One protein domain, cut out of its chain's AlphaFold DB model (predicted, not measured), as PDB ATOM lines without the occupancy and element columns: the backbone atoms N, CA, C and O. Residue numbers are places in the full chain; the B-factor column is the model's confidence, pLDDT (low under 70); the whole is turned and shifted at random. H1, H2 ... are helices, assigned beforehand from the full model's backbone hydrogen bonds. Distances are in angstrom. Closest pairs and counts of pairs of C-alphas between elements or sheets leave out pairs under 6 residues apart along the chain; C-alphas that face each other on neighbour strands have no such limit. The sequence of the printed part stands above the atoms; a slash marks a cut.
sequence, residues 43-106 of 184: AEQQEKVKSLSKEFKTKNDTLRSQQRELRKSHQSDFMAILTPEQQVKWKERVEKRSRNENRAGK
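What this domain is: This is residues 43 to 106 of the 184 residues of an uncharacterized protein of Dysgonomonas alginatilytica (UniProt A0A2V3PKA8). Two helices make a flat, lopsided V: the long H1 runs to the corner, and the shorter H2 folds back from it at an angle, so that the arms near each other only by the corner and the space between them is empty. Residues 43 to 77 and 92 to 106 stick out as the two free arms. The printed part has 64 residues, with H1 then H2 along the chain and no named strand, and its class is all helix. It is extended, with a radius of gyration of the C-alphas of 19.7 A and spans of 62 by 33 by 7 A.

How they stand to each other: H1, residues 43 to 81, and H2, residues 84 to 104, are close but not clearly touching; their closest C-alphas, those of Met 79 and Gln 87, are 6.5 A apart. They run opposite ways at a steep tilt of 36 degrees, only just beyond shallow. In both helices every O i to N i+4 pair is within hydrogen-bond range.

Where its parts are: H1 begins at C-alpha 43 (53.803, -17.889, 27.028) and measures 57.3 A from first to last C-alpha. H2 measures 30.0 A and ends at C-alpha 104 (55.879, -29.062, -16.514).

The domain as a whole: The C-alphas farthest apart, those of Ala 43 and Glu 85, are 62.8 A apart. The link from H1 to H2 is tight, and the printed part has no cut. Residues 99 to 106 have pLDDT under 70.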
ATOM      1  N   ALA A  43      53.033 -16.640  27.017       89.44
ATOM      2  CA  ALA A  43      53.803 -17.889  27.028       89.44
ATOM      3  C   ALA A  43      52.898 -19.138  27.096       89.44
ATOM      4  O   ALA A  43      53.061 -20.069  26.307       89.44
ATOM      5  N   GLU A  44      51.872 -19.113  27.949       92.12
ATOM      6  CA  GLU A  44      50.906 -20.211  28.079       92.12
ATOM      7  C   GLU A  44      50.072 -20.427  26.807       92.12
ATOM      8  O   GLU A  44      49.813 -21.562  26.396       92.12
ATOM      9  N   GLN A  45      49.653 -19.346  26.140       89.62
ATOM     10  CA  GLN A  45      48.922 -19.433  24.874       89.62
ATOM     11  C   GLN A  45      49.805 -20.016  23.766       89.62
ATOM     12  O   GLN A  45      49.350 -20.852  22.983       89.62
ATOM     13  N   GLN A  46      51.081 -19.626  23.720       87.44
ATOM     14  CA  GLN A  46      52.042 -20.175  22.766       87.44
ATOM     15  C   GLN A  46      52.258 -21.676  22.974       87.44
ATOM     16  O   GLN A  46      52.331 -22.420  21.992       87.44
ATOM     17  N   GLU A  47      52.333 -22.151  24.219       91.75
ATOM     18  CA  GLU A  47      52.432 -23.586  24.504       91.75
ATOM     19  C   GLU A  47      51.191 -24.358  24.050       91.75
ATOM     20  O   GLU A  47      51.319 -25.374  23.357       91.75
ATOM     21  N   LYS A  48      49.989 -23.835  24.324       92.06
ATOM     22  CA  LYS A  48      48.730 -24.436  23.851       92.06
ATOM     23  C   LYS A  48      48.671 -24.512  22.322       92.06
ATOM     24  O   LYS A  48      48.337 -25.559  21.768       92.06
ATOM     25  N   VAL A  49      49.074 -23.449  21.618       90.00
ATOM     26  CA  VAL A  49      49.142 -23.427  20.143       90.00
ATOM     27  C   VAL A  49      50.165 -24.434  19.609       90.00
ATOM     28  O   VAL A  49      49.901 -25.108  18.607       90.00
ATOM     29  N   LYS A  50      51.321 -24.583  20.271       88.19
ATOM     30  CA  LYS A  50      52.324 -25.598  19.911       88.19
ATOM     31  C   LYS A  50      51.759 -27.011  20.067       88.19
ATOM     32  O   LYS A  50      51.952 -27.819  19.157       88.19
ATOM     33  N   SER A  51      51.051 -27.303  21.162       92.62
ATOM     34  CA  SER A  51      50.400 -28.607  21.367       92.62
ATOM     35  C   SER A  51      49.357 -28.885  20.287       92.62
ATOM     36  O   SER A  51      49.458 -29.883  19.572       92.62
ATOM     37  N   LEU A  52      48.446 -27.933  20.055       91.75
ATOM     38  CA  LEU A  52      47.407 -28.039  19.029       91.75
ATOM     39  C   LEU A  52      48.001 -28.271  17.630       91.75
ATOM     40  O   LEU A  52      47.506 -29.087  16.853       91.75
ATOM     41  N   SER A  53      49.102 -27.588  17.312       87.00
ATOM     42  CA  SER A  53      49.799 -27.745  16.032       87.00
ATOM     43  C   SER A  53      50.436 -29.130  15.880       87.00
ATOM     44  O   SER A  53      50.389 -29.707  14.791       87.00
ATOM     45  N   LYS A  54      51.020 -29.682  16.953       91.75
ATOM     46  CA  LYS A  54      51.590 -31.041  16.963       91.75
ATOM     47  C   LYS A  54      50.506 -32.102  16.785       91.75
ATOM     48  O   LYS A  54      50.666 -33.003  15.959       91.75
ATOM     49  N   GLU A  55      49.395 -31.974  17.502       92.56
ATOM     50  CA  GLU A  55      48.249 -32.877  17.370       92.56
ATOM     51  C   GLU A  55      47.651 -32.826  15.965       92.56
ATOM     52  O   GLU A  55      47.439 -33.864  15.338       92.56
ATOM     53  N   PHE A  56      47.438 -31.617  15.435       91.06
ATOM     54  CA  PHE A  56      46.949 -31.429  14.074       91.06
ATOM     55  C   PHE A  56      47.880 -32.077  13.048       91.06
ATOM     56  O   PHE A  56      47.414 -32.794  12.162       91.06
ATOM     57  N   LYS A  57      49.198 -31.869  13.176       90.56
ATOM     58  CA  LYS A  57      50.189 -32.493  12.293       90.56
ATOM     59  C   LYS A  57      50.080 -34.016  12.333       90.56
ATOM     60  O   LYS A  57      50.003 -34.632  11.276       90.56
ATOM     61  N   THR A  58      50.007 -34.591  13.530       94.25
ATOM     62  CA  THR A  58      49.895 -36.042  13.728       94.25
ATOM     63  C   THR A  58      48.637 -36.594  13.056       94.25
ATOM     64  O   THR A  58      48.734 -37.485  12.217       94.25
ATOM     65  N   LYS A  59      47.465 -36.000  13.323       92.62
ATOM     66  CA  LYS A  59      46.193 -36.400  12.691       92.62
ATOM     67  C   LYS A  59      46.255 -36.294  11.169       92.62
ATOM     68  O   LYS A  59      45.804 -37.184  10.454       92.62
ATOM     69  N   ASN A  60      46.839 -35.214  10.666       90.56
ATOM     70  CA  ASN A  60      46.966 -34.984   9.236       90.56
ATOM     71  C   ASN A  60      47.932 -35.977   8.561       90.56
ATOM     72  O   ASN A  60      47.686 -36.392   7.429       90.56
ATOM     73  N   ASP A  61      49.009 -36.387   9.231       89.25
ATOM     74  CA  ASP A  61      49.931 -37.401   8.714       89.25
ATOM     75  C   ASP A  61      49.288 -38.802   8.709       89.25
ATOM     76  O   ASP A  61      49.443 -39.545   7.732       89.25
ATOM     77  N   THR A  62      48.462 -39.122   9.709       93.50
ATOM     78  CA  THR A  62      47.618 -40.329   9.701       93.50
ATOM     79  C   THR A  62      46.634 -40.315   8.531       93.50
ATOM     80  O   THR A  62      46.612 -41.257   7.740       93.50
ATOM     81  N   LEU A  63      45.884 -39.221   8.345       93.94
ATOM     82  CA  LEU A  63      44.934 -39.079   7.234       93.94
ATOM     83  C   LEU A  63      45.614 -39.214   5.867       93.94
ATOM     84  O   LEU A  63      45.088 -39.855   4.962       93.94
ATOM     85  N   ARG A  64      46.814 -38.646   5.708       90.38
ATOM     86  CA  ARG A  64      47.605 -38.798   4.477       90.38
ATOM     87  C   ARG A  64      47.996 -40.245   4.213       90.38
ATOM     88  O   ARG A  64      48.042 -40.646   3.051       90.38
ATOM     89  N   SER A  65      48.311 -41.000   5.258       91.69
ATOM     90  CA  SER A  65      48.687 -42.412   5.144       91.69
ATOM     91  C   SER A  65      47.480 -43.254   4.734       91.69
ATOM     92  O   SER A  65      47.538 -43.925   3.706       91.69
ATOM     93  N   GLN A  66      46.343 -43.073   5.411       90.94
ATOM     94  CA  GLN A  66      45.071 -43.708   5.051       90.94
ATOM     95  C   GLN A  66      44.647 -43.371   3.617       90.94
ATOM     96  O   GLN A  66      44.258 -44.241   2.842       90.94
ATOM     97  N   GLN A  67      44.791 -42.108   3.205       90.81
ATOM     98  CA  GLN A  67      44.469 -41.701   1.842       90.81
ATOM     99  C   GLN A  67      45.387 -42.364   0.803       90.81
ATOM    100  O   GLN A  67      44.943 -42.655  -0.309       90.81
ATOM    101  N   ARG A  68      46.668 -42.595   1.119       90.75
ATOM    102  CA  ARG A  68      47.584 -43.322   0.224       90.75
ATOM    103  C   ARG A  68      47.175 -44.780   0.081       90.75
ATOM    104  O   ARG A  68      47.219 -45.292  -1.033       90.75
ATOM    105  N   GLU A  69      46.795 -45.425   1.174       92.19
ATOM    106  CA  GLU A  69      46.325 -46.812   1.168       92.19
ATOM    107  C   GLU A  69      45.036 -46.953   0.364       92.19
ATOM    108  O   GLU A  69      45.003 -47.746  -0.573       92.19
ATOM    109  N   LEU A  70      44.044 -46.092   0.611       94.38
ATOM    110  CA  LEU A  70      42.784 -46.083  -0.136       94.38
ATOM    111  C   LEU A  70      42.994 -45.862  -1.642       94.38
ATOM    112  O   LEU A  70      42.336 -46.472  -2.478       94.38
ATOM    113  N   ARG A  71      43.941 -44.994  -2.018       91.31
ATOM    114  CA  ARG A  71      44.295 -44.795  -3.433       91.31
ATOM    115  C   ARG A  71      44.920 -46.042  -4.048       91.31
ATOM    116  O   ARG A  71      44.653 -46.322  -5.212       91.31
ATOM    117  N   LYS A  72      45.762 -46.761  -3.299       91.75
ATOM    118  CA  LYS A  72      46.385 -48.003  -3.770       91.75
ATOM    119  C   LYS A  72      45.351 -49.111  -3.941       91.75
ATOM    120  O   LYS A  72      45.382 -49.763  -4.979       91.75
ATOM    121  N   SER A  73      44.451 -49.297  -2.973       92.69
ATOM    122  CA  SER A  73      43.397 -50.313  -3.069       92.69
ATOM    123  C   SER A  73      42.478 -50.023  -4.251       92.69
ATOM    124  O   SER A  73      42.390 -50.839  -5.158       92.69
ATOM    125  N   HIS A  74      41.953 -48.798  -4.344       93.31
ATOM    126  CA  HIS A  74      41.116 -48.384  -5.467       93.31
ATOM    127  C   HIS A  74      41.824 -48.558  -6.818       93.31
ATOM    128  O   HIS A  74      41.214 -48.970  -7.798       93.31
ATOM    129  N   GLN A  75      43.120 -48.240  -6.900       90.88
ATOM    130  CA  GLN A  75      43.889 -48.469  -8.121       90.88
ATOM    131  C   GLN A  75      44.010 -49.963  -8.454       90.88
ATOM    132  O   GLN A  75      43.949 -50.309  -9.629       90.88
ATOM    133  N   SER A  76      44.199 -50.828  -7.459       91.94
ATOM    134  CA  SER A  76      44.248 -52.280  -7.650       91.94
ATOM    135  C   SER A  76      42.915 -52.813  -8.171       91.94
ATOM    136  O   SER A  76      42.888 -53.481  -9.203       91.94
ATOM    137  N   ASP A  77      41.815 -52.440  -7.517       93.62
ATOM    138  CA  ASP A  77      40.462 -52.865  -7.887       93.62
ATOM    139  C   ASP A  77      40.106 -52.383  -9.295       93.62
ATOM    140  O   ASP A  77      39.624 -53.144 -10.131       93.62
ATOM    141  N   PHE A  78      40.451 -51.132  -9.608       93.75
ATOM    142  CA  PHE A  78      40.285 -50.578 -10.946       93.75
ATOM    143  C   PHE A  78      41.061 -51.371 -12.007       93.75
ATOM    144  O   PHE A  78      40.530 -51.631 -13.082       93.75
ATOM    145  N   MET A  79      42.304 -51.781 -11.728       91.56
ATOM    146  CA  MET A  79      43.102 -52.567 -12.680       91.56
ATOM    147  C   MET A  79      42.549 -53.972 -12.889       91.56
ATOM    148  O   MET A  79      42.666 -54.490 -13.997       91.56
ATOM    149  N   ALA A  80      41.956 -54.574 -11.856       94.38
ATOM    150  CA  ALA A  80      41.368 -55.908 -11.936       94.38
ATOM    151  C   ALA A  80      40.166 -55.972 -12.896       94.38
ATOM    152  O   ALA A  80      39.902 -57.023 -13.469       94.38
ATOM    153  N   ILE A  81      39.476 -54.847 -13.111       95.88
ATOM    154  CA  ILE A  81      38.349 -54.735 -14.055       95.88
ATOM    155  C   ILE A  81      38.836 -54.633 -15.512       95.88
ATOM    156  O   ILE A  81      38.108 -54.971 -16.444       95.88
ATOM    157  N   LEU A  82      40.060 -54.148 -15.735       92.38
ATOM    158  CA  LEU A  82      40.585 -53.896 -17.075       92.38
ATOM    159  C   LEU A  82      41.101 -55.171 -17.744       92.38
ATOM    160  O   LEU A  82      41.752 -56.005 -17.114       92.38
ATOM    161  N   THR A  83      40.929 -55.254 -19.065       95.44
ATOM    162  CA  THR A  83      41.605 -56.282 -19.866       95.44
ATOM    163  C   THR A  83      43.124 -56.041 -19.901       95.44
ATOM    164  O   THR A  83      43.572 -54.901 -19.718       95.44
ATOM    165  N   PRO A  84      43.951 -57.065 -20.188       92.56
ATOM    166  CA  PRO A  84      45.407 -56.908 -20.233       92.56
ATOM    167  C   PRO A  84      45.879 -55.767 -21.152       92.56
ATOM    168  O   PRO A  84      46.729 -54.961 -20.772       92.56
ATOM    169  N   GLU A  85      45.270 -55.620 -22.330       89.19
ATOM    170  CA  GLU A  85      45.603 -54.541 -23.270       89.19
ATOM    171  C   GLU A  85      45.235 -53.147 -22.732       89.19
ATOM    172  O   GLU A  85      45.966 -52.170 -22.927       89.19
ATOM    173  N   GLN A  86      44.110 -53.037 -22.020       86.94
ATOM    174  CA  GLN A  86      43.678 -51.791 -21.388       86.94
ATOM    175  C   GLN A  86      44.599 -51.399 -20.227       86.94
ATOM    176  O   GLN A  86      44.912 -50.215 -20.070       86.94
ATOM    177  N   GLN A  87      45.100 -52.371 -19.457       90.25
ATOM    178  CA  GLN A  87      46.078 -52.126 -18.394       90.25
ATOM    179  C   GLN A  87      47.383 -51.535 -18.942       90.25
ATOM    180  O   GLN A  87      47.929 -50.601 -18.347       90.25
ATOM    181  N   VAL A  88      47.875 -52.035 -20.082       91.38
ATOM    182  CA  VAL A  88      49.082 -51.506 -20.743       91.38
ATOM    183  C   VAL A  88      48.866 -50.053 -21.170       91.38
ATOM    184  O   VAL A  88      49.628 -49.173 -20.761       91.38
ATOM    185  N   LYS A  89      47.767 -49.763 -21.882       92.06
ATOM    186  CA  LYS A  89      47.413 -48.389 -22.294       92.06
ATOM    187  C   LYS A  89      47.263 -47.443 -21.101       92.06
ATOM    188  O   LYS A  89      47.652 -46.272 -21.170       92.06
ATOM    189  N   TRP A  90      46.708 -47.930 -19.994       89.25
ATOM    190  CA  TRP A  90      46.558 -47.145 -18.774       89.25
ATOM    191  C   TRP A  90      47.905 -46.843 -18.106       89.25
ATOM    192  O   TRP A  90      48.176 -45.682 -17.784       89.25
ATOM    193  N   LYS A  91      48.781 -47.845 -17.948       89.19
ATOM    194  CA  LYS A  91      50.134 -47.662 -17.390       89.19
ATOM    195  C   LYS A  91      50.942 -46.656 -18.208       89.19
ATOM    196  O   LYS A  91      51.506 -45.728 -17.629       89.19
ATOM    197  N   GLU A  92      50.909 -46.755 -19.535       88.94
ATOM    198  CA  GLU A  92      51.569 -45.787 -20.417       88.94
ATOM    199  C   GLU A  92      51.037 -44.362 -20.238       88.94
ATOM    200  O   GLU A  92      51.809 -43.400 -20.236       88.94
ATOM    201  N   ARG A  93      49.719 -44.195 -20.083       87.12
ATOM    202  CA  ARG A  93      49.104 -42.879 -19.859       87.12
ATOM    203  C   ARG A  93      49.557 -42.275 -18.529       87.12
ATOM    204  O   ARG A  93      49.900 -41.092 -18.486       87.12
ATOM    205  N   VAL A  94      49.571 -43.072 -17.460       84.50
ATOM    206  CA  VAL A  94      50.045 -42.644 -16.136       84.50
ATOM    207  C   VAL A  94      51.519 -42.250 -16.196       84.50
ATOM    208  O   VAL A  94      51.900 -41.201 -15.677       84.50
ATOM    209  N   GLU A  95      52.342 -43.035 -16.887       82.25
ATOM    210  CA  GLU A  95      53.766 -42.757 -17.031       82.25
ATOM    211  C   GLU A  95      54.036 -41.512 -17.892       82.25
ATOM    212  O   GLU A  95      54.855 -40.664 -17.538       82.25
ATOM    213  N   LYS A  96      53.298 -41.322 -18.991       78.88
ATOM    214  CA  LYS A  96      53.366 -40.091 -19.792       78.88
ATOM    215  C   LYS A  96      52.985 -38.874 -18.955       78.88
ATOM    216  O   LYS A  96      53.666 -37.854 -19.037       78.88
ATOM    217  N   ARG A  97      51.949 -38.977 -18.115       75.56
ATOM    218  CA  ARG A  97      51.536 -37.894 -17.212       75.56
ATOM    219  C   ARG A  97      52.609 -37.585 -16.172       75.56
ATOM    220  O   ARG A  97      52.929 -36.414 -16.003       75.56
ATOM    221  N   SER A  98      53.215 -38.594 -15.544       72.38
ATOM    222  CA  SER A  98      54.282 -38.375 -14.558       72.38
ATOM    223  C   SER A  98      55.534 -37.762 -15.197       72.38
ATOM    224  O   SER A  98      56.110 -36.816 -14.660       72.38
ATOM    225  N   ARG A  99      55.927 -38.211 -16.396       68.56
ATOM    226  CA  ARG A  99      57.020 -37.594 -17.167       68.56
ATOM    227  C   ARG A  99      56.687 -36.156 -17.571       68.56
ATOM    228  O   ARG A  99      57.569 -35.299 -17.529       68.56
ATOM    229  N   ASN A 100      55.437 -35.881 -17.946       59.78
ATOM    230  CA  ASN A 100      55.012 -34.546 -18.349       59.78
ATOM    231  C   ASN A 100      54.861 -33.598 -17.154       59.78
ATOM    232  O   ASN A 100      55.170 -32.429 -17.288       59.78
ATOM    233  N   GLU A 101      54.491 -34.078 -15.968       57.81
ATOM    234  CA  GLU A 101      54.488 -33.302 -14.721       57.81
ATOM    235  C   GLU A 101      55.920 -32.971 -14.265       57.81
ATOM    236  O   GLU A 101      56.237 -31.823 -13.948       57.81
ATOM    237  N   ASN A 102      56.838 -33.936 -14.390       55.53
ATOM    238  CA  ASN A 102      58.275 -33.718 -14.199       55.53
ATOM    239  C   ASN A 102      58.884 -32.743 -15.233       55.53
ATOM    240  O   ASN A 102      59.893 -32.091 -14.949       55.53
ATOM    241  N   ARG A 103      58.280 -32.611 -16.424       52.56
ATOM    242  CA  ARG A 103      58.645 -31.606 -17.444       52.56
ATOM    243  C   ARG A 103      57.895 -30.277 -17.287       52.56
ATOM    244  O   ARG A 103      58.486 -29.238 -17.547       52.56
ATOM    245  N   ALA A 104      56.660 -30.265 -16.798       49.50
ATOM    246  CA  ALA A 104      55.879 -29.062 -16.514       49.50
ATOM    247  C   ALA A 104      56.458 -28.288 -15.321       49.50
ATOM    248  O   ALA A 104      56.398 -27.061 -15.298       49.50
ATOM    249  N   GLY A 105      57.153 -28.974 -14.406       48.06
ATOM    250  CA  GLY A 105      58.049 -28.345 -13.429       48.06
ATOM    251  C   GLY A 105      59.254 -27.604 -14.043       48.06
ATOM    252  O   GLY A 105      59.939 -26.874 -13.327       48.06
ATOM    253  N   LYS A 106      59.514 -27.762 -15.353       46.91
ATOM    254  CA  LYS A 106      60.510 -27.017 -16.146       46.91
ATOM    255  C   LYS A 106      59.883 -25.981 -17.092       46.91
ATOM    256  O   LYS A 106      60.613 -25.419 -17.902       46.91
TER     257      LYS A 106